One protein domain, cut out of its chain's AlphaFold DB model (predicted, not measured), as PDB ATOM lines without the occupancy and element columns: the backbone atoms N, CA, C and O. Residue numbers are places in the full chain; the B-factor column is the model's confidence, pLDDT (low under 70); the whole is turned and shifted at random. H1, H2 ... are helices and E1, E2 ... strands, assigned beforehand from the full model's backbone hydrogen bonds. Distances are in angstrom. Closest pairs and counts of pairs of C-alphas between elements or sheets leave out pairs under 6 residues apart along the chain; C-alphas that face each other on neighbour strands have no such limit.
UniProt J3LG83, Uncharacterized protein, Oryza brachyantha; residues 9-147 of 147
ATOM      1  N   TYR A   9      -1.951 -34.108 136.152       58.44
ATOM      2  CA  TYR A   9      -2.164 -34.866 137.375       58.44
ATOM      3  C   TYR A   9      -2.771 -33.920 138.401       58.44
ATOM      4  O   TYR A   9      -2.094 -32.992 138.861       58.44
ATOM      5  N   SER A  10      -4.035 -34.148 138.743       46.75
ATOM      6  CA  SER A  10      -4.670 -33.531 139.905       46.75
ATOM      7  C   SER A  10      -4.730 -34.556 141.035       46.75
ATOM      8  O   SER A  10      -4.941 -35.742 140.782       46.75
ATOM      9  N   LEU A  11      -4.533 -34.099 142.271       50.19
ATOM     10  CA  LEU A  11      -4.712 -34.908 143.473       50.19
ATOM     11  C   LEU A  11      -5.902 -34.374 144.285       50.19
ATOM     12  O   LEU A  11      -5.693 -33.715 145.301       50.19
ATOM     13  N   PRO A  12      -7.156 -34.659 143.906       44.31
ATOM     14  CA  PRO A  12      -8.220 -34.783 144.879       44.31
ATOM     15  C   PRO A  12      -8.261 -36.251 145.333       44.31
ATOM     16  O   PRO A  12      -8.232 -37.167 144.509       44.31
ATOM     17  N   SER A  13      -8.327 -36.509 146.641       50.28
ATOM     18  CA  SER A  13      -8.538 -37.855 147.225       50.28
ATOM     19  C   SER A  13      -7.449 -38.926 146.996       50.28
ATOM     20  O   SER A  13      -7.737 -40.114 147.080       50.28
ATOM     21  N   SER A  14      -6.193 -38.543 146.733       49.78
ATOM     22  CA  SER A  14      -5.049 -39.480 146.606       49.78
ATOM     23  C   SER A  14      -5.087 -40.438 145.401       49.78
ATOM     24  O   SER A  14      -4.228 -41.309 145.289       49.78
ATOM     25  N   THR A  15      -6.038 -40.290 144.472       45.09
ATOM     26  CA  THR A  15      -6.136 -41.157 143.285       45.09
ATOM     27  C   THR A  15      -5.488 -40.507 142.067       45.09
ATOM     28  O   THR A  15      -5.904 -39.426 141.648       45.09
ATOM     29  N   PHE A  16      -4.516 -41.185 141.456       52.41
ATOM     30  CA  PHE A  16      -3.926 -40.765 140.185       52.41
ATOM     31  C   PHE A  16      -4.922 -40.991 139.046       52.41
ATOM     32  O   PHE A  16      -5.321 -42.125 138.781       52.41
ATOM     33  N   ARG A  17      -5.316 -39.923 138.349       52.16
ATOM     34  CA  ARG A  17      -6.154 -40.025 137.149       52.16
ATOM     35  C   ARG A  17      -5.452 -39.364 135.981       52.16
ATOM     36  O   ARG A  17      -5.104 -38.187 136.047       52.16
ATOM     37  N   ARG A  18      -5.249 -40.134 134.911       52.53
ATOM     38  CA  ARG A  18      -4.789 -39.596 133.633       52.53
ATOM     39  C   ARG A  18      -5.946 -38.813 133.038       52.53
ATOM     40  O   ARG A  18      -7.024 -39.367 132.847       52.53
ATOM     41  N   LEU A  19      -5.723 -37.534 132.779       51.19
ATOM     42  CA  LEU A  19      -6.708 -36.689 132.133       51.19
ATOM     43  C   LEU A  19      -6.410 -36.655 130.626       51.19
ATOM     44  O   LEU A  19      -5.453 -35.983 130.228       51.19
ATOM     45  N   PRO A  20      -7.164 -37.377 129.776       46.94
ATOM     46  CA  PRO A  20      -7.051 -37.234 128.335       46.94
ATOM     47  C   PRO A  20      -7.704 -35.908 127.956       46.94
ATOM     48  O   PRO A  20      -8.884 -35.840 127.617       46.94
ATOM     49  N   LEU A  21      -6.944 -34.821 128.043       47.78
ATOM     50  CA  LEU A  21      -7.362 -33.571 127.436       47.78
ATOM     51  C   LEU A  21      -7.375 -33.793 125.920       47.78
ATOM     52  O   LEU A  21      -6.333 -33.734 125.272       47.78
ATOM     53  N   HIS A  22      -8.551 -34.047 125.345       47.72
ATOM     54  CA  HIS A  22      -8.791 -33.820 123.919       47.72
ATOM     55  C   HIS A  22      -8.706 -32.303 123.669       47.72
ATOM     56  O   HIS A  22      -9.711 -31.609 123.512       47.72
ATOM     57  N   LEU A  23      -7.477 -31.777 123.689       44.16
ATOM     58  CA  LEU A  23      -7.141 -30.373 123.429       44.16
ATOM     59  C   LEU A  23      -7.593 -29.926 122.030       44.16
ATOM     60  O   LEU A  23      -7.732 -28.728 121.799       44.16
ATOM     61  N   ASP A  24      -7.906 -30.863 121.131       40.41
ATOM     62  CA  ASP A  24      -8.456 -30.568 119.807       40.41
ATOM     63  C   ASP A  24      -9.838 -29.905 119.859       40.41
ATOM     64  O   ASP A  24     -10.142 -29.075 119.003       40.41
ATOM     65  N   ARG A  25     -10.652 -30.169 120.894       39.50
ATOM     66  CA  ARG A  25     -11.962 -29.507 121.051       39.50
ATOM     67  C   ARG A  25     -11.861 -28.077 121.585       39.50
ATOM     68  O   ARG A  25     -12.810 -27.309 121.465       39.50
ATOM     69  N   HIS A  26     -10.705 -27.708 122.137       43.25
ATOM     70  CA  HIS A  26     -10.449 -26.406 122.749       43.25
ATOM     71  C   HIS A  26      -9.198 -25.726 122.175       43.25
ATOM     72  O   HIS A  26      -8.532 -24.963 122.868       43.25
ATOM     73  N   ARG A  27      -8.937 -25.914 120.870       41.50
ATOM     74  CA  ARG A  27      -7.929 -25.175 120.075       41.50
ATOM     75  C   ARG A  27      -8.047 -23.639 120.141       41.50
ATOM     76  O   ARG A  27      -7.193 -22.943 119.606       41.50
ATOM     77  N   GLN A  28      -9.089 -23.116 120.787       44.00
ATOM     78  CA  GLN A  28      -9.359 -21.690 120.980       44.00
ATOM     79  C   GLN A  28      -9.042 -21.165 122.393       44.00
ATOM     80  O   GLN A  28      -9.162 -19.963 122.618       44.00
ATOM     81  N   LEU A  29      -8.656 -22.015 123.353       47.78
ATOM     82  CA  LEU A  29      -8.306 -21.555 124.699       47.78
ATOM     83  C   LEU A  29      -6.781 -21.374 124.805       47.78
ATOM     84  O   LEU A  29      -6.045 -22.355 124.672       47.78
ATOM     85  N   PRO A  30      -6.283 -20.140 125.017       48.16
ATOM     86  CA  PRO A  30      -4.855 -19.884 125.179       48.16
ATOM     87  C   PRO A  30      -4.323 -20.696 126.363       48.16
ATOM     88  O   PRO A  30      -5.007 -20.813 127.371       48.16
ATOM     89  N   ASN A  31      -3.129 -21.273 126.206       55.44
ATOM     90  CA  ASN A  31      -2.379 -22.099 127.162       55.44
ATOM     91  C   ASN A  31      -2.888 -22.037 128.617       55.44
ATOM     92  O   ASN A  31      -2.860 -20.971 129.236       55.44
ATOM     93  N   ALA A  32      -3.298 -23.185 129.176       53.50
ATOM     94  CA  ALA A  32      -3.651 -23.298 130.593       53.50
ATOM     95  C   ALA A  32      -2.523 -22.704 131.451       53.50
ATOM     96  O   ALA A  32      -1.391 -23.187 131.416       53.50
ATOM     97  N   GLN A  33      -2.824 -21.634 132.187       62.50
ATOM     98  CA  GLN A  33      -1.804 -20.874 132.914       62.50
ATOM     99  C   GLN A  33      -1.557 -21.421 134.320       62.50
ATOM    100  O   GLN A  33      -0.502 -21.179 134.904       62.50
ATOM    101  N   SER A  34      -2.528 -22.140 134.886       64.12
ATOM    102  CA  SER A  34      -2.423 -22.726 136.220       64.12
ATOM    103  C   SER A  34      -3.476 -23.819 136.437       64.12
ATOM    104  O   SER A  34      -4.420 -23.960 135.658       64.12
ATOM    105  N   SER A  35      -3.328 -24.584 137.517       69.25
ATOM    106  CA  SER A  35      -4.316 -25.561 137.984       69.25
ATOM    107  C   SER A  35      -4.657 -25.295 139.444       69.25
ATOM    108  O   SER A  35      -3.759 -25.030 140.246       69.25
ATOM    109  N   CYS A  36      -5.928 -25.426 139.802       69.38
ATOM    110  CA  CYS A  36      -6.424 -25.227 141.151       69.38
ATOM    111  C   CYS A  36      -7.385 -26.357 141.542       69.38
ATOM    112  O   CYS A  36      -8.531 -26.374 141.099       69.38
ATOM    113  N   GLY A  37      -6.928 -27.306 142.365       73.12
ATOM    114  CA  GLY A  37      -7.719 -28.500 142.676       73.12
ATOM    115  C   GLY A  37      -8.079 -29.259 141.397       73.12
ATOM    116  O   GLY A  37      -7.196 -29.676 140.645       73.12
ATOM    117  N   GLU A  38      -9.372 -29.410 141.131       75.12
ATOM    118  CA  GLU A  38      -9.901 -30.019 139.904       75.12
ATOM    119  C   GLU A  38     -10.027 -29.049 138.717       75.12
ATOM    120  O   GLU A  38     -10.333 -29.479 137.611       75.12
ATOM    121  N   TRP A  39      -9.768 -27.755 138.907       82.81
ATOM    122  CA  TRP A  39      -9.984 -26.726 137.892       82.81
ATOM    123  C   TRP A  39      -8.717 -26.415 137.098       82.81
ATOM    124  O   TRP A  39      -7.644 -26.183 137.662       82.81
ATOM    125  N   LEU A  40      -8.858 -26.318 135.779       82.44
ATOM    126  CA  LEU A  40      -7.858 -25.718 134.896       82.44
ATOM    127  C   LEU A  40      -8.179 -24.236 134.701       82.44
ATOM    128  O   LEU A  40      -9.320 -23.895 134.400       82.44
ATOM    129  N   VAL A  41      -7.183 -23.365 134.874       81.88
ATOM    130  CA  VAL A  41      -7.343 -21.907 134.803       81.88
ATOM    131  C   VAL A  41      -6.800 -21.385 133.475       81.88
ATOM    132  O   VAL A  41      -5.625 -21.572 133.149       81.88
ATOM    133  N   PHE A  42      -7.642 -20.659 132.750       81.81
ATOM    134  CA  PHE A  42      -7.323 -20.021 131.479       81.81
ATOM    135  C   PHE A  42      -7.513 -18.515 131.604       81.81
ATOM    136  O   PHE A  42      -8.550 -18.061 132.082       81.81
ATOM    137  N   GLN A  43      -6.535 -17.733 131.157       81.50
ATOM    138  CA  GLN A  43      -6.697 -16.289 131.019       81.50
ATOM    139  C   GLN A  43      -7.208 -15.983 129.608       81.50
ATOM    140  O   GLN A  43      -6.628 -16.430 128.624       81.50
ATOM    141  N   ARG A  44      -8.301 -15.233 129.505       82.06
ATOM    142  CA  ARG A  44      -8.918 -14.812 128.244       82.06
ATOM    143  C   ARG A  44      -8.201 -13.583 127.674       82.06
ATOM    144  O   ARG A  44      -7.497 -12.871 128.388       82.06
ATOM    145  N   GLN A  45      -8.419 -13.308 126.388       79.44
ATOM    146  CA  GLN A  45      -7.847 -12.136 125.706       79.44
ATOM    147  C   GLN A  45      -8.334 -10.797 126.290       79.44
ATOM    148  O   GLN A  45      -7.593  -9.822 126.277       79.44
ATOM    149  N   ASP A  46      -9.547 -10.759 126.850       80.19
ATOM    150  CA  ASP A  46     -10.110  -9.593 127.553       80.19
ATOM    151  C   ASP A  46      -9.561  -9.420 128.989       80.19
ATOM    152  O   ASP A  46      -9.961  -8.505 129.714       80.19
ATOM    153  N   GLY A  47      -8.645 -10.297 129.417       80.56
ATOM    154  CA  GLY A  47      -8.030 -10.303 130.743       80.56
ATOM    155  C   GLY A  47      -8.861 -10.984 131.834       80.56
ATOM    156  O   GLY A  47      -8.379 -11.091 132.963       80.56
ATOM    157  N   ALA A  48     -10.077 -11.448 131.525       86.44
ATOM    158  CA  ALA A  48     -10.880 -12.266 132.429       86.44
ATOM    159  C   ALA A  48     -10.316 -13.693 132.540       86.44
ATOM    160  O   ALA A  48      -9.459 -14.101 131.755       86.44
ATOM    161  N   TYR A  49     -10.799 -14.473 133.507       86.25
ATOM    162  CA  TYR A  49     -10.346 -15.850 133.711       86.25
ATOM    163  C   TYR A  49     -11.506 -16.833 133.560       86.25
ATOM    164  O   TYR A  49     -12.611 -16.582 134.038       86.25
ATOM    165  N   THR A  50     -11.235 -17.970 132.926       87.56
ATOM    166  CA  THR A  50     -12.159 -19.100 132.826       87.56
ATOM    167  C   THR A  50     -11.553 -20.296 133.532       87.56
ATOM    168  O   THR A  50     -10.431 -20.703 133.234       87.56
ATOM    169  N   LEU A  51     -12.305 -20.871 134.458       86.81
ATOM    170  CA  LEU A  51     -11.991 -22.131 135.105       86.81
ATOM    171  C   LEU A  51     -12.833 -23.228 134.467       86.81
ATOM    172  O   LEU A  51     -14.043 -23.068 134.309       86.81
ATOM    173  N   VAL A  52     -12.198 -24.338 134.109       83.69
ATOM    174  CA  VAL A  52     -12.860 -25.488 133.483       83.69
ATOM    175  C   VAL A  52     -12.589 -26.726 134.324       83.69
ATOM    176  O   VAL A  52     -11.426 -27.022 134.610       83.69
ATOM    177  N   SER A  53     -13.646 -27.445 134.712       81.12
ATOM    178  CA  SER A  53     -13.496 -28.791 135.269       81.12
ATOM    179  C   SER A  53     -13.332 -29.770 134.111       81.12
ATOM    180  O   SER A  53     -14.228 -29.885 133.273       81.12
ATOM    181  N   PRO A  54     -12.216 -30.503 134.030       70.19
ATOM    182  CA  PRO A  54     -12.050 -31.514 133.006       70.19
ATOM    183  C   PRO A  54     -12.696 -32.853 133.402       70.19
ATOM    184  O   PRO A  54     -12.769 -33.760 132.579       70.19
ATOM    185  N   PHE A  55     -13.155 -32.985 134.653       70.50
ATOM    186  CA  PHE A  55     -13.822 -34.181 135.176       70.50
ATOM    187  C   PHE A  55     -15.351 -34.089 135.092       70.50
ATOM    188  O   PHE A  55     -16.033 -35.108 135.168       70.50
ATOM    189  N   SER A  56     -15.894 -32.883 134.911       69.19
ATOM    190  CA  SER A  56     -17.331 -32.623 134.821       69.19
ATOM    191  C   SER A  56     -17.624 -31.925 133.500       69.19
ATOM    192  O   SER A  56     -17.348 -30.736 133.333       69.19
ATOM    193  N   ALA A  57     -18.153 -32.679 132.535       62.84
ATOM    194  CA  ALA A  57     -18.455 -32.161 131.207       62.84
ATOM    195  C   ALA A  57     -19.384 -30.936 131.302       62.84
ATOM    196  O   ALA A  57     -20.527 -31.045 131.735       62.84
ATOM    197  N   GLY A  58     -18.877 -29.768 130.901       69.19
ATOM    198  CA  GLY A  58     -19.641 -28.519 130.844       69.19
ATOM    199  C   GLY A  58     -19.564 -27.627 132.087       69.19
ATOM    200  O   GLY A  58     -20.084 -26.514 132.047       69.19
ATOM    201  N   THR A  59     -18.893 -28.036 133.168       80.25
ATOM    202  CA  THR A  59     -18.747 -27.152 134.332       80.25
ATOM    203  C   THR A  59     -17.652 -26.118 134.081       80.25
ATOM    204  O   THR A  59     -16.456 -26.426 134.064       80.25
ATOM    205  N   THR A  60     -18.075 -24.867 133.901       83.69
ATOM    206  CA  THR A  60     -17.188 -23.718 133.712       83.69
ATOM    207  C   THR A  60     -17.531 -22.607 134.692       83.69
ATOM    208  O   THR A  60     -18.678 -22.456 135.109       83.69
ATOM    209  N   MET A  61     -16.522 -21.835 135.080       87.12
ATOM    210  CA  MET A  61     -16.664 -20.719 136.003       87.12
ATOM    211  C   MET A  61     -15.907 -19.517 135.448       87.12
ATOM    212  O   MET A  61     -14.727 -19.617 135.118       87.12
ATOM    213  N   VAL A  62     -16.597 -18.385 135.327       89.44
ATOM    214  CA  VAL A  62     -16.025 -17.151 134.783       89.44
ATOM    215  C   VAL A  62     -15.728 -16.190 135.925       89.44
ATOM    216  O   VAL A  62     -16.574 -15.943 136.788       89.44
ATOM    217  N   LEU A  63     -14.512 -15.653 135.918       90.06
ATOM    218  CA  LEU A  63     -14.037 -14.650 136.859       90.06
ATOM    219  C   LEU A  63     -13.673 -13.377 136.089       90.06
ATOM    220  O   LEU A  63     -13.128 -13.464 134.982       90.06
ATOM    221  N   PRO A  64     -13.937 -12.192 136.657       90.88
ATOM    222  CA  PRO A  64     -13.657 -10.929 135.999       90.88
ATOM    223  C   PRO A  64     -12.149 -10.703 135.857       90.88
ATOM    224  O   PRO A  64     -11.321 -11.368 136.491       90.88
ATOM    225  N   ARG A  65     -11.778  -9.722 135.034       88.88
ATOM    226  CA  ARG A  65     -10.393  -9.247 134.962       88.88
ATOM    227  C   ARG A  65      -9.938  -8.686 136.311       88.88
ATOM    228  O   ARG A  65     -10.748  -8.149 137.071       88.88
ATOM    229  N   LEU A  66      -8.641  -8.777 136.592       85.50
ATOM    230  CA  LEU A  66      -8.071  -8.119 137.767       85.50
ATOM    231  C   LEU A  66      -8.236  -6.590 137.656       85.50
ATOM    232  O   LEU A  66      -8.140  -6.051 136.550       85.50
ATOM    233  N   PRO A  67      -8.478  -5.883 138.774       77.75
ATOM    234  CA  PRO A  67      -8.518  -4.428 138.771       77.75
ATOM    235  C   PRO A  67      -7.142  -3.888 138.377       77.75
ATOM    236  O   PRO A  67      -6.144  -4.196 139.035       77.75
ATOM    237  N   ALA A  68      -7.100  -3.114 137.293       67.75
ATOM    238  CA  ALA A  68      -5.894  -2.419 136.868       67.75
ATOM    239  C   ALA A  68      -5.470  -1.412 137.944       67.75
ATOM    240  O   ALA A  68      -6.321  -0.808 138.603       67.75
ATOM    241  N   ASP A  69      -4.162  -1.240 138.113       62.06
ATOM    242  CA  ASP A  69      -3.646  -0.105 138.867       62.06
ATOM    243  C   ASP A  69      -3.942   1.206 138.126       62.06
ATOM    244  O   ASP A  69      -4.073   1.204 136.894       62.06
ATOM    245  N   PRO A  70      -4.081   2.335 138.847       57.19
ATOM    246  CA  PRO A  70      -4.135   3.640 138.207       57.19
ATOM    247  C   PRO A  70      -2.892   3.836 137.313       57.19
ATOM    248  O   PRO A  70      -1.826   3.309 137.631       57.19
ATOM    249  N   PRO A  71      -2.999   4.596 136.209       54.62
ATOM    250  CA  PRO A  71      -2.030   4.620 135.099       54.62
ATOM    251  C   PRO A  71      -0.659   5.267 135.409       54.62
ATOM    252  O   PRO A  71       0.005   5.771 134.509       54.62
ATOM    253  N   VAL A  72      -0.219   5.290 136.668       55.94
ATOM    254  CA  VAL A  72       0.897   6.127 137.133       55.94
ATOM    255  C   VAL A  72       2.268   5.448 137.002       55.94
ATOM    256  O   VAL A  72       3.281   6.140 136.981       55.94
ATOM    257  N   THR A  73       2.355   4.132 136.809       48.56
ATOM    258  CA  THR A  73       3.650   3.452 136.654       48.56
ATOM    259  C   THR A  73       3.626   2.432 135.523       48.56
ATOM    260  O   THR A  73       2.636   1.746 135.292       48.56
ATOM    261  N   ARG A  74       4.749   2.340 134.796       47.94
ATOM    262  CA  ARG A  74       5.059   1.347 133.749       47.94
ATOM    263  C   ARG A  74       5.169  -0.080 134.320       47.94
ATOM    264  O   ARG A  74       6.131  -0.791 134.042       47.94
ATOM    265  N   GLU A  75       4.237  -0.484 135.172       52.72
ATOM    266  CA  GLU A  75       4.230  -1.797 135.798       52.72
ATOM    267  C   GLU A  75       3.553  -2.826 134.892       52.72
ATOM    268  O   GLU A  75       2.568  -2.552 134.204       52.72
ATOM    269  N   MET A  76       4.133  -4.029 134.876       53.47
ATOM    270  CA  MET A  76       3.567  -5.199 134.212       53.47
ATOM    271  C   MET A  76       2.108  -5.376 134.665       53.47
ATOM    272  O   MET A  76       1.848  -5.273 135.867       53.47
ATOM    273  N   PRO A  77       1.151  -5.671 133.762       62.59
ATOM    274  CA  PRO A  77      -0.240  -5.871 134.144       62.59
ATOM    275  C   PRO A  77      -0.349  -6.854 135.310       62.59
ATOM    276  O   PRO A  77       0.261  -7.931 135.297       62.59
ATOM    277  N   ARG A  78      -1.139  -6.474 136.324       72.81
ATOM    278  CA  ARG A  78      -1.427  -7.331 137.477       72.81
ATOM    279  C   ARG A  78      -1.846  -8.710 136.984       72.81
ATOM    280  O   ARG A  78      -2.823  -8.858 136.252       72.81
ATOM    281  N   SER A  79      -1.099  -9.722 137.405       77.81
ATOM    282  CA  SER A  79      -1.336 -11.118 137.056       77.81
ATOM    283  C   SER A  79      -1.478 -11.959 138.315       77.81
ATOM    284  O   SER A  79      -0.930 -11.642 139.377       77.81
ATOM    285  N   ILE A  80      -2.245 -13.039 138.201       82.69
ATOM    286  CA  ILE A  80      -2.445 -13.978 139.299       82.69
ATOM    287  C   ILE A  80      -1.199 -14.861 139.428       82.69
ATOM    288  O   ILE A  80      -0.705 -15.441 138.457       82.69
ATOM    289  N   ARG A  81      -0.667 -14.970 140.647       81.38
ATOM    290  CA  ARG A  81       0.389 -15.932 140.979       81.38
ATOM    291  C   ARG A  81      -0.197 -17.295 141.307       81.38
ATOM    292  O   ARG A  81       0.269 -18.299 140.780       81.38
ATOM    293  N   LYS A  82      -1.213 -17.314 142.171       84.50
ATOM    294  CA  LYS A  82      -1.929 -18.523 142.580       84.50
ATOM    295  C   LYS A  82      -3.409 -18.234 142.755       84.50
ATOM    296  O   LYS A  82      -3.773 -17.177 143.263       84.50
ATOM    297  N   LEU A  83      -4.232 -19.203 142.372       88.44
ATOM    298  CA  LEU A  83      -5.677 -19.186 142.530       88.44
ATOM    299  C   LEU A  83      -6.116 -20.412 143.339       88.44
ATOM    300  O   LEU A  83      -5.575 -21.503 143.153       88.44
ATOM    301  N   VAL A  84      -7.077 -20.223 144.240       87.12
ATOM    302  CA  VAL A  84      -7.707 -21.254 145.069       87.12
ATOM    303  C   VAL A  84      -9.227 -21.137 144.938       87.12
ATOM    304  O   VAL A  84      -9.790 -20.105 145.284       87.12
ATOM    305  N   VAL A  85      -9.903 -22.178 144.455       87.69
ATOM    306  CA  VAL A  85     -11.364 -22.291 144.537       87.69
ATOM    307  C   VAL A  85     -11.688 -22.795 145.939       87.69
ATOM    308  O   VAL A  85     -11.381 -23.935 146.277       87.69
ATOM    309  N   CYS A  86     -12.237 -21.922 146.783       85.69
ATOM    310  CA  CYS A  86     -12.564 -22.250 148.170       85.69
ATOM    311  C   CYS A  86     -13.886 -23.020 148.252       85.69
ATOM    312  O   CYS A  86     -14.011 -23.955 149.037       85.69
ATOM    313  N   SER A  87     -14.854 -22.616 147.428       84.31
ATOM    314  CA  SER A  87     -16.177 -23.222 147.277       84.31
ATOM    315  C   SER A  87     -16.745 -22.876 145.886       84.31
ATOM    316  O   SER A  87     -16.165 -22.035 145.191       84.31
ATOM    317  N   PRO A  88     -17.903 -23.427 145.471       83.12
ATOM    318  CA  PRO A  88     -18.572 -23.020 144.228       83.12
ATOM    319  C   PRO A  88     -18.924 -21.524 144.156       83.12
ATOM    320  O   PRO A  88     -19.204 -21.011 143.078       83.12
ATOM    321  N   THR A  89     -18.923 -20.822 145.291       87.69
ATOM    322  CA  THR A  89     -19.312 -19.411 145.402       87.69
ATOM    323  C   THR A  89     -18.160 -18.487 145.782       87.69
ATOM    324  O   THR A  89     -18.357 -17.272 145.825       87.69
ATOM    325  N   LEU A  90     -16.962 -19.018 146.042       89.62
ATOM    326  CA  LEU A  90     -15.822 -18.226 146.490       89.62
ATOM    327  C   LEU A  90     -14.510 -18.728 145.890       89.62
ATOM    328  O   LEU A  90     -14.107 -19.876 146.075       89.62
ATOM    329  N   VAL A  91     -13.800 -17.808 145.250       90.94
ATOM    330  CA  VAL A  91     -12.457 -17.995 144.714       90.94
ATOM    331  C   VAL A  91     -11.525 -16.970 145.342       90.94
ATOM    332  O   VAL A  91     -11.854 -15.791 145.425       90.94
ATOM    333  N   ALA A  92     -10.346 -17.411 145.757       90.75
ATOM    334  CA  ALA A  92      -9.273 -16.566 146.248       90.75
ATOM    335  C   ALA A  92      -8.110 -16.543 145.252       90.75
ATOM    336  O   ALA A  92      -7.756 -17.565 144.667       90.75
ATOM    337  N   ALA A  93      -7.480 -15.389 145.074       89.56
ATOM    338  CA  ALA A  93      -6.313 -15.228 144.221       89.56
ATOM    339  C   ALA A  93      -5.255 -14.371 144.906       89.56
ATOM    340  O   ALA A  93      -5.577 -13.389 145.567       89.56
ATOM    341  N   VAL A  94      -3.989 -14.729 144.712       86.31
ATOM    342  CA  VAL A  94      -2.852 -13.897 145.112       86.31
ATOM    343  C   VAL A  94      -2.227 -13.288 143.874       86.31
ATOM    344  O   VAL A  94      -1.923 -14.006 142.917       86.31
ATOM    345  N   THR A  95      -2.032 -11.974 143.890       84.75
ATOM    346  CA  THR A  95      -1.382 -11.240 142.800       84.75
ATOM    347  C   THR A  95       0.136 -11.446 142.813       84.75
ATOM    348  O   THR A  95       0.742 -11.800 143.826       84.75
ATOM    349  N   ARG A  96       0.783 -11.222 141.665       80.12
ATOM    350  CA  ARG A  96       2.254 -11.188 141.547       80.12
ATOM    351  C   ARG A  96       2.884  -9.853 141.975       80.12
ATOM    352  O   ARG A  96       4.083  -9.686 141.789       80.12
ATOM    353  N   THR A  97       2.110  -8.921 142.526       75.56
ATOM    354  CA  THR A  97       2.611  -7.612 142.971       75.56
ATOM    355  C   THR A  97       3.468  -7.734 144.233       75.56
ATOM    356  O   THR A  97       3.443  -8.762 144.926       75.56
ATOM    357  N   ILE A  98       4.237  -6.681 144.522       72.44
ATOM    358  CA  ILE A  98       4.980  -6.515 145.773       72.44
ATOM    359  C   ILE A  98       4.459  -5.240 146.460       72.44
ATOM    360  O   ILE A  98       4.658  -4.158 145.914       72.44
ATOM    361  N   PRO A  99       3.816  -5.344 147.639       75.56
ATOM    362  CA  PRO A  99       3.425  -6.583 148.313       75.56
ATOM    363  C   PRO A  99       2.358  -7.364 147.522       75.56
ATOM    364  O   PRO A  99       1.635  -6.810 146.695       75.56
ATOM    365  N   SER A 100       2.288  -8.681 147.744       78.38
ATOM    366  CA  SER A 100       1.277  -9.524 147.096       78.38
ATOM    367  C   SER A 100      -0.070  -9.355 147.790       78.38
ATOM    368  O   SER A 100      -0.160  -9.543 149.005       78.38
ATOM    369  N   ASP A 101      -1.109  -9.067 147.013       82.44
ATOM    370  CA  ASP A 101      -2.465  -8.869 147.513       82.44
ATOM    371  C   ASP A 101      -3.263 -10.165 147.455       82.44
ATOM    372  O   ASP A 101      -3.176 -10.923 146.485       82.44
ATOM    373  N   LEU A 102      -4.084 -10.392 148.482       86.88
ATOM    374  CA  LEU A 102      -5.124 -11.411 148.458       86.88
ATOM    375  C   LEU A 102      -6.423 -10.793 147.958       86.88
ATOM    376  O   LEU A 102      -6.954  -9.865 148.563       86.88
ATOM    377  N   LEU A 103      -6.962 -11.353 146.888       89.38
ATOM    378  CA  LEU A 103      -8.227 -10.956 146.297       89.38
ATOM    379  C   LEU A 103      -9.231 -12.098 146.409       89.38
ATOM    380  O   LEU A 103      -8.886 -13.266 146.250       89.38
ATOM    381  N   LEU A 104     -10.487 -11.748 146.648       91.12
ATOM    382  CA  LEU A 104     -11.617 -12.661 146.695       91.12
ATOM    383  C   LEU A 104     -12.567 -12.332 145.547       91.12
ATOM    384  O   LEU A 104     -12.843 -11.166 145.268       91.12
ATOM    385  N   CYS A 105     -13.089 -13.356 144.893       91.88
ATOM    386  CA  CYS A 105     -14.105 -13.226 143.866       91.88
ATOM    387  C   CYS A 105     -15.227 -14.215 144.140       91.88
ATOM    388  O   CYS A 105     -14.988 -15.393 144.400       91.88
ATOM    389  N   ARG A 106     -16.464 -13.736 144.026       90.69
ATOM    390  CA  ARG A 106     -17.619 -14.618 143.880       90.69
ATOM    391  C   ARG A 106     -17.806 -14.893 142.391       90.69
ATOM    392  O   ARG A 106     -17.844 -13.929 141.628       90.69
ATOM    393  N   PRO A 107     -17.875 -16.149 141.940       85.75
ATOM    394  CA  PRO A 107     -18.185 -16.446 140.547       85.75
ATOM    395  C   PRO A 107     -19.469 -15.742 140.095       85.75
ATOM    396  O   PRO A 107     -20.456 -15.735 140.825       85.75
ATOM    397  N   GLY A 108     -19.432 -15.095 138.927       84.06
ATOM    398  CA  GLY A 108     -20.514 -14.225 138.441       84.06
ATOM    399  C   GLY A 108     -20.467 -12.773 138.942       84.06
ATOM    400  O   GLY A 108     -21.224 -11.941 138.451       84.06
ATOM    401  N   SER A 109     -19.566 -12.432 139.871       86.06
ATOM    402  CA  SER A 109     -19.290 -11.041 140.252       86.06
ATOM    403  C   SER A 109     -18.612 -10.275 139.113       86.06
ATOM    404  O   SER A 109     -17.782 -10.821 138.386       86.06
ATOM    405  N   ALA A 110     -18.901  -8.976 139.016       86.44
ATOM    406  CA  ALA A 110     -18.258  -8.075 138.060       86.44
ATOM    407  C   ALA A 110     -16.823  -7.679 138.463       86.44
ATOM    408  O   ALA A 110     -16.066  -7.181 137.631       86.44
ATOM    409  N   SER A 111     -16.433  -7.880 139.727       88.62
ATOM    410  CA  SER A 111     -15.124  -7.463 140.237       88.62
ATOM    411  C   SER A 111     -14.559  -8.371 141.331       88.62
ATOM    412  O   SER A 111     -15.277  -9.119 142.006       88.62
ATOM    413  N   TRP A 112     -13.238  -8.269 141.500       90.94
ATOM    414  CA  TRP A 112     -12.487  -8.814 142.629       90.94
ATOM    415  C   TRP A 112     -12.533  -7.849 143.813       90.94
ATOM    416  O   TRP A 112     -12.452  -6.635 143.638       90.94
ATOM    417  N   SER A 113     -12.607  -8.392 145.023       89.00
ATOM    418  CA  SER A 113     -12.584  -7.640 146.279       89.00
ATOM    419  C   SER A 113     -11.277  -7.898 147.032       89.00
ATOM    420  O   SER A 113     -10.921  -9.061 147.218       89.00
ATOM    421  N   PRO A 114     -10.551  -6.867 147.495       86.62
ATOM    422  CA  PRO A 114      -9.350  -7.074 148.296       86.62
ATOM    423  C   PRO A 114      -9.695  -7.646 149.675       86.62
ATOM    424  O   PRO A 114     -10.576  -7.141 150.371       86.62
ATOM    425  N   CYS A 115      -8.980  -8.690 150.091       83.19
ATOM    426  CA  CYS A 115      -9.069  -9.236 151.438       83.19
ATOM    427  C   CYS A 115      -8.221  -8.383 152.385       83.19
ATOM    428  O   CYS A 115      -6.994  -8.476 152.398       83.19
ATOM    429  N   ARG A 116      -8.883  -7.556 153.198       75.06
ATOM    430  CA  ARG A 116      -8.238  -6.621 154.133       75.06
ATOM    431  C   ARG A 116      -7.857  -7.266 155.463       75.06
ATOM    432  O   ARG A 116      -8.163  -6.737 156.528       75.06
ATOM    433  N   HIS A 117      -7.225  -8.433 155.430       73.69
ATOM    434  CA  HIS A 117      -6.745  -9.044 156.664       73.69
ATOM    435  C   HIS A 117      -5.386  -8.439 157.041       73.69
ATOM    436  O   HIS A 117      -4.387  -8.660 156.356       73.69
ATOM    437  N   GLU A 118      -5.333  -7.679 158.137       67.38
ATOM    438  CA  GLU A 118      -4.169  -6.864 158.535       67.38
ATOM    439  C   GLU A 118      -2.845  -7.639 158.625       67.38
ATOM    440  O   GLU A 118      -1.766  -7.088 158.391       67.38
ATOM    441  N   ARG A 119      -2.913  -8.933 158.961       66.06
ATOM    442  CA  ARG A 119      -1.737  -9.808 159.058       66.06
ATOM    443  C   ARG A 119      -1.193 -10.236 157.691       66.06
ATOM    444  O   ARG A 119       0.004 -10.485 157.572       66.06
ATOM    445  N   LEU A 120      -2.039 -10.294 156.659       67.38
ATOM    446  CA  LEU A 120      -1.637 -10.700 155.306       67.38
ATOM    447  C   LEU A 120      -0.876  -9.594 154.582       67.38
ATOM    448  O   LEU A 120       0.141  -9.878 153.952       67.38
ATOM    449  N   HIS A 121      -1.312  -8.342 154.744       64.44
ATOM    450  CA  HIS A 121      -0.659  -7.183 154.133       64.44
ATOM    451  C   HIS A 121       0.815  -7.036 154.542       64.44
ATOM    452  O   HIS A 121       1.618  -6.530 153.764       64.44
ATOM    453  N   ARG A 122       1.194  -7.506 155.739       63.59
ATOM    454  CA  ARG A 122       2.565  -7.387 156.264       63.59
ATOM    455  C   ARG A 122       3.499  -8.547 155.922       63.59
ATOM    456  O   ARG A 122       4.707  -8.362 155.989       63.59
ATOM    457  N   CYS A 123       2.989  -9.737 155.597       65.88
ATOM    458  CA  CYS A 123       3.833 -10.939 155.540       65.88
ATOM    459  C   CYS A 123       4.244 -11.373 154.124       65.88
ATOM    460  O   CYS A 123       5.139 -12.204 153.985       65.88
ATOM    461  N   GLY A 124       3.617 -10.819 153.080       73.81
ATOM    462  CA  GLY A 124       3.848 -11.248 151.701       73.81
ATOM    463  C   GLY A 124       3.434 -12.708 151.512       73.81
ATOM    464  O   GLY A 124       4.188 -13.641 151.792       73.81
ATOM    465  N   ILE A 125       2.210 -12.927 151.040       79.12
ATOM    466  CA  ILE A 125       1.700 -14.284 150.818       79.12
ATOM    467  C   ILE A 125       2.599 -14.958 149.785       79.12
ATOM    468  O   ILE A 125       2.913 -14.335 148.774       79.12
ATOM    469  N   ARG A 126       3.004 -16.210 150.015       80.12
ATOM    470  CA  ARG A 126       3.741 -17.063 149.068       80.12
ATOM    471  C   ARG A 126       2.831 -18.112 148.458       80.12
ATOM    472  O   ARG A 126       2.804 -18.243 147.234       80.12
ATOM    473  N   ASP A 127       2.043 -18.772 149.296       81.19
ATOM    474  CA  ASP A 127       1.179 -19.862 148.871       81.19
ATOM    475  C   ASP A 127      -0.157 -19.886 149.618       81.19
ATOM    476  O   ASP A 127      -0.307 -19.243 150.655       81.19
ATOM    477  N   MET A 128      -1.142 -20.604 149.076       85.75
ATOM    478  CA  MET A 128      -2.468 -20.747 149.685       85.75
ATOM    479  C   MET A 128      -3.094 -22.109 149.417       85.75
ATOM    480  O   MET A 128      -2.860 -22.702 148.361       85.75
ATOM    481  N   VAL A 129      -3.957 -22.562 150.321       84.31
ATOM    482  CA  VAL A 129      -4.757 -23.780 150.163       84.31
ATOM    483  C   VAL A 129      -6.107 -23.635 150.867       84.31
ATOM    484  O   VAL A 129      -6.187 -23.045 151.939       84.31
ATOM    485  N   SER A 130      -7.169 -24.169 150.265       83.62
ATOM    486  CA  SER A 130      -8.465 -24.329 150.933       83.62
ATOM    487  C   SER A 130      -8.504 -25.704 151.591       83.62
ATOM    488  O   SER A 130      -8.253 -26.710 150.925       83.62
ATOM    489  N   TYR A 131      -8.787 -25.754 152.889       81.56
ATOM    490  CA  TYR A 131      -8.893 -26.995 153.649       81.56
ATOM    491  C   TYR A 131      -9.963 -26.854 154.733       81.56
ATOM    492  O   TYR A 131     -10.009 -25.848 155.435       81.56
ATOM    493  N   GLN A 132     -10.853 -27.847 154.851       83.44
ATOM    494  CA  GLN A 132     -11.957 -27.856 155.829       83.44
ATOM    495  C   GLN A 132     -12.799 -26.561 155.844       83.44
ATOM    496  O   GLN A 132     -13.172 -26.054 156.900       83.44
ATOM    497  N   GLY A 133     -13.078 -25.996 154.665       79.62
ATOM    498  CA  GLY A 133     -13.868 -24.767 154.531       79.62
ATOM    499  C   GLY A 133     -13.143 -23.485 154.952       79.62
ATOM    500  O   GLY A 133     -13.764 -22.430 154.966       79.62
ATOM    501  N   LYS A 134     -11.846 -23.555 155.271       82.88
ATOM    502  CA  LYS A 134     -11.011 -22.402 155.618       82.88
ATOM    503  C   LYS A 134      -9.928 -22.197 154.573       82.88
ATOM    504  O   LYS A 134      -9.365 -23.152 154.036       82.88
ATOM    505  N   LEU A 135      -9.606 -20.935 154.305       84.12
ATOM    506  CA  LEU A 135      -8.487 -20.587 153.438       84.12
ATOM    507  C   LEU A 135      -7.236 -20.391 154.288       84.12
ATOM    508  O   LEU A 135      -7.160 -19.474 155.101       84.12
ATOM    509  N   HIS A 136      -6.240 -21.236 154.075       84.19
ATOM    510  CA  HIS A 136      -4.942 -21.131 154.717       84.19
ATOM    511  C   HIS A 136      -3.968 -20.434 153.771       84.19
ATOM    512  O   HIS A 136      -3.756 -20.882 152.643       84.19
ATOM    513  N   ALA A 137      -3.366 -19.342 154.229       84.75
ATOM    514  CA  ALA A 137      -2.327 -18.612 153.519       84.75
ATOM    515  C   ALA A 137      -0.980 -18.807 154.220       84.75
ATOM    516  O   ALA A 137      -0.875 -18.672 155.439       84.75
ATOM    517  N   LEU A 138       0.051 -19.103 153.434       82.00
ATOM    518  CA  LEU A 138       1.432 -19.233 153.875       82.00
ATOM    519  C   LEU A 138       2.186 -17.960 153.498       82.00
ATOM    520  O   LEU A 138       2.353 -17.658 152.313       82.00
ATOM    521  N   GLY A 139       2.612 -17.205 154.505       76.88
ATOM    522  CA  GLY A 139       3.539 -16.086 154.364       76.88
ATOM    523  C   GLY A 139       4.979 -16.502 154.663       76.88
ATOM    524  O   GLY A 139       5.257 -17.657 154.973       76.88
ATOM    525  N   MET A 140       5.909 -15.549 154.587       68.06
ATOM    526  CA  MET A 140       7.323 -15.803 154.896       68.06
ATOM    527  C   MET A 140       7.557 -16.181 156.369       68.06
ATOM    528  O   MET A 140       8.491 -16.918 156.666       68.06
ATOM    529  N   LEU A 141       6.717 -15.680 157.279       64.75
ATOM    530  CA  LEU A 141       6.929 -15.777 158.728       64.75
ATOM    531  C   LEU A 141       5.742 -16.378 159.489       64.75
ATOM    532  O   LEU A 141       5.861 -16.641 160.682       64.75
ATOM    533  N   LEU A 142       4.574 -16.538 158.854       68.44
ATOM    534  CA  LEU A 142       3.387 -17.061 159.531       68.44
ATOM    535  C   LEU A 142       2.399 -17.725 158.565       68.44
ATOM    536  O   LEU A 142       2.313 -17.371 157.388       68.44
ATOM    537  N   SER A 143       1.626 -18.673 159.098       67.31
ATOM    538  CA  SER A 143       0.440 -19.246 158.458       67.31
ATOM    539  C   SER A 143      -0.821 -18.600 159.028       67.31
ATOM    540  O   SER A 143      -0.974 -18.520 160.248       67.31
ATOM    541  N   ILE A 144      -1.740 -18.165 158.171       73.00
ATOM    542  CA  ILE A 144      -2.988 -17.510 158.580       73.00
ATOM    543  C   ILE A 144      -4.163 -18.313 158.036       73.00
ATOM    544  O   ILE A 144      -4.148 -18.707 156.873       73.00
ATOM    545  N   SER A 145      -5.176 -18.543 158.871       72.44
ATOM    546  CA  SER A 145      -6.444 -19.147 158.451       72.44
ATOM    547  C   SER A 145      -7.502 -18.055 158.364       72.44
ATOM    548  O   SER A 145      -7.694 -17.314 159.325       72.44
ATOM    549  N   ILE A 146      -8.169 -17.959 157.221       68.38
ATOM    550  CA  ILE A 146      -9.259 -17.022 156.958       68.38
ATOM    551  C   ILE A 146     -10.548 -17.846 156.961       68.38
ATOM    552  O   ILE A 146     -10.638 -18.838 156.228       68.38
ATOM    553  N   ALA A 147     -11.476 -17.477 157.845       57.19
ATOM    554  CA  ALA A 147     -12.803 -18.077 157.977       57.19
ATOM    555  C   ALA A 147     -13.824 -17.321 157.121       57.19
ATOM    556  O   ALA A 147     -13.684 -16.079 157.018       57.19
TER     557      ALA A 147
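AT A GLANCE: This is residues 9 to 147 of the 147 residues of an uncharacterized protein of Oryza brachyantha (UniProt J3LG83). Three small antiparallel sheets are stacked in turn: E5 E6 E7 in the middle, aligned face to face with E8 E9 E10 on one side and crossed, only partly face to face, with E1 E2 E3 E4 on the other. H2 packs on the sheet E8 E9 E10, and residues 23 to 28, with H1, stick out at the far end. The 139 printed residues run H1 E1 E2 E3 E4 E5 E6 E7 H2 E8 E9 E10, two helices and ten strands, each sheet in chain order. The class is mostly strand, though only 61 residues are in named elements; the whole is compact, with a radius of gyration of the C-alphas of 15.6 A and spans of 42 by 37 by 24 A.

IN THESE COORDINATES: Find C-alpha 34 at (-2.423, -22.726, 136.220), where E1, residues 34 to 36, begins; then come E2, 39 to 43, 12.9 A long, E3, 49 to 52, and E4, 60 to 63. E5, 80 to 87, is 18.4 A long, E6, 90 to 95, 16.5 A, and E7, 102 to 105, 10.2 A. E8, 125 to 131, is 16.8 A long, E9, 134 to 139, 15.9 A, and E10, 143 to 146, ends at C-alpha 146, (-9.259, -17.022, 156.958). H1 is residues 23 to 26 and H2 residues 118 to 123.

HOW THE PARTS SIT: Look first at E1 E2 E3 E4, a meander, each strand the antiparallel neighbour of the one before; it is only just strongly twisted, its C-alphas lying up to 4.3 A off the best plane through all of them. N 41 and O 34 are 2.9 A apart, N 42 and O 50 2.8 A, and N 51 and O 61 2.8 A, within hydrogen-bond range. E5 E6 E7 is a second meander, with N 84 and O 92, and N 93 and O 103, each 2.8 A apart. In the third, E8 E9 E10, N 136 and O 129, and N 137 and O 144, are each 2.8 A apart. Together they form a stack of sheets, face to face in turn: the closest C-alphas of E1 and E5 are Cys 36 and Val 84, 5.7 A, and of E5 and E8 Cys 86 and Ser 130, 5.4 A. H2 is on the third sheet, over E9, at a height of 8.6 A. H1 is too short for an O i to N i+4 pair; H2 has 0 of 2 within range, and 1 of 3 O i to N i+3 pairs.

THE WHOLE: The farthest C-alphas, of Thr 15 and Val 72, are 48.2 A apart. The printed part has no cut; the links E4 to E5 and E7 to H2 are long. Mean pLDDT of the printed part is 72.7, and 53 residues, among them 9 to 36 and 68 to 77, are under 70.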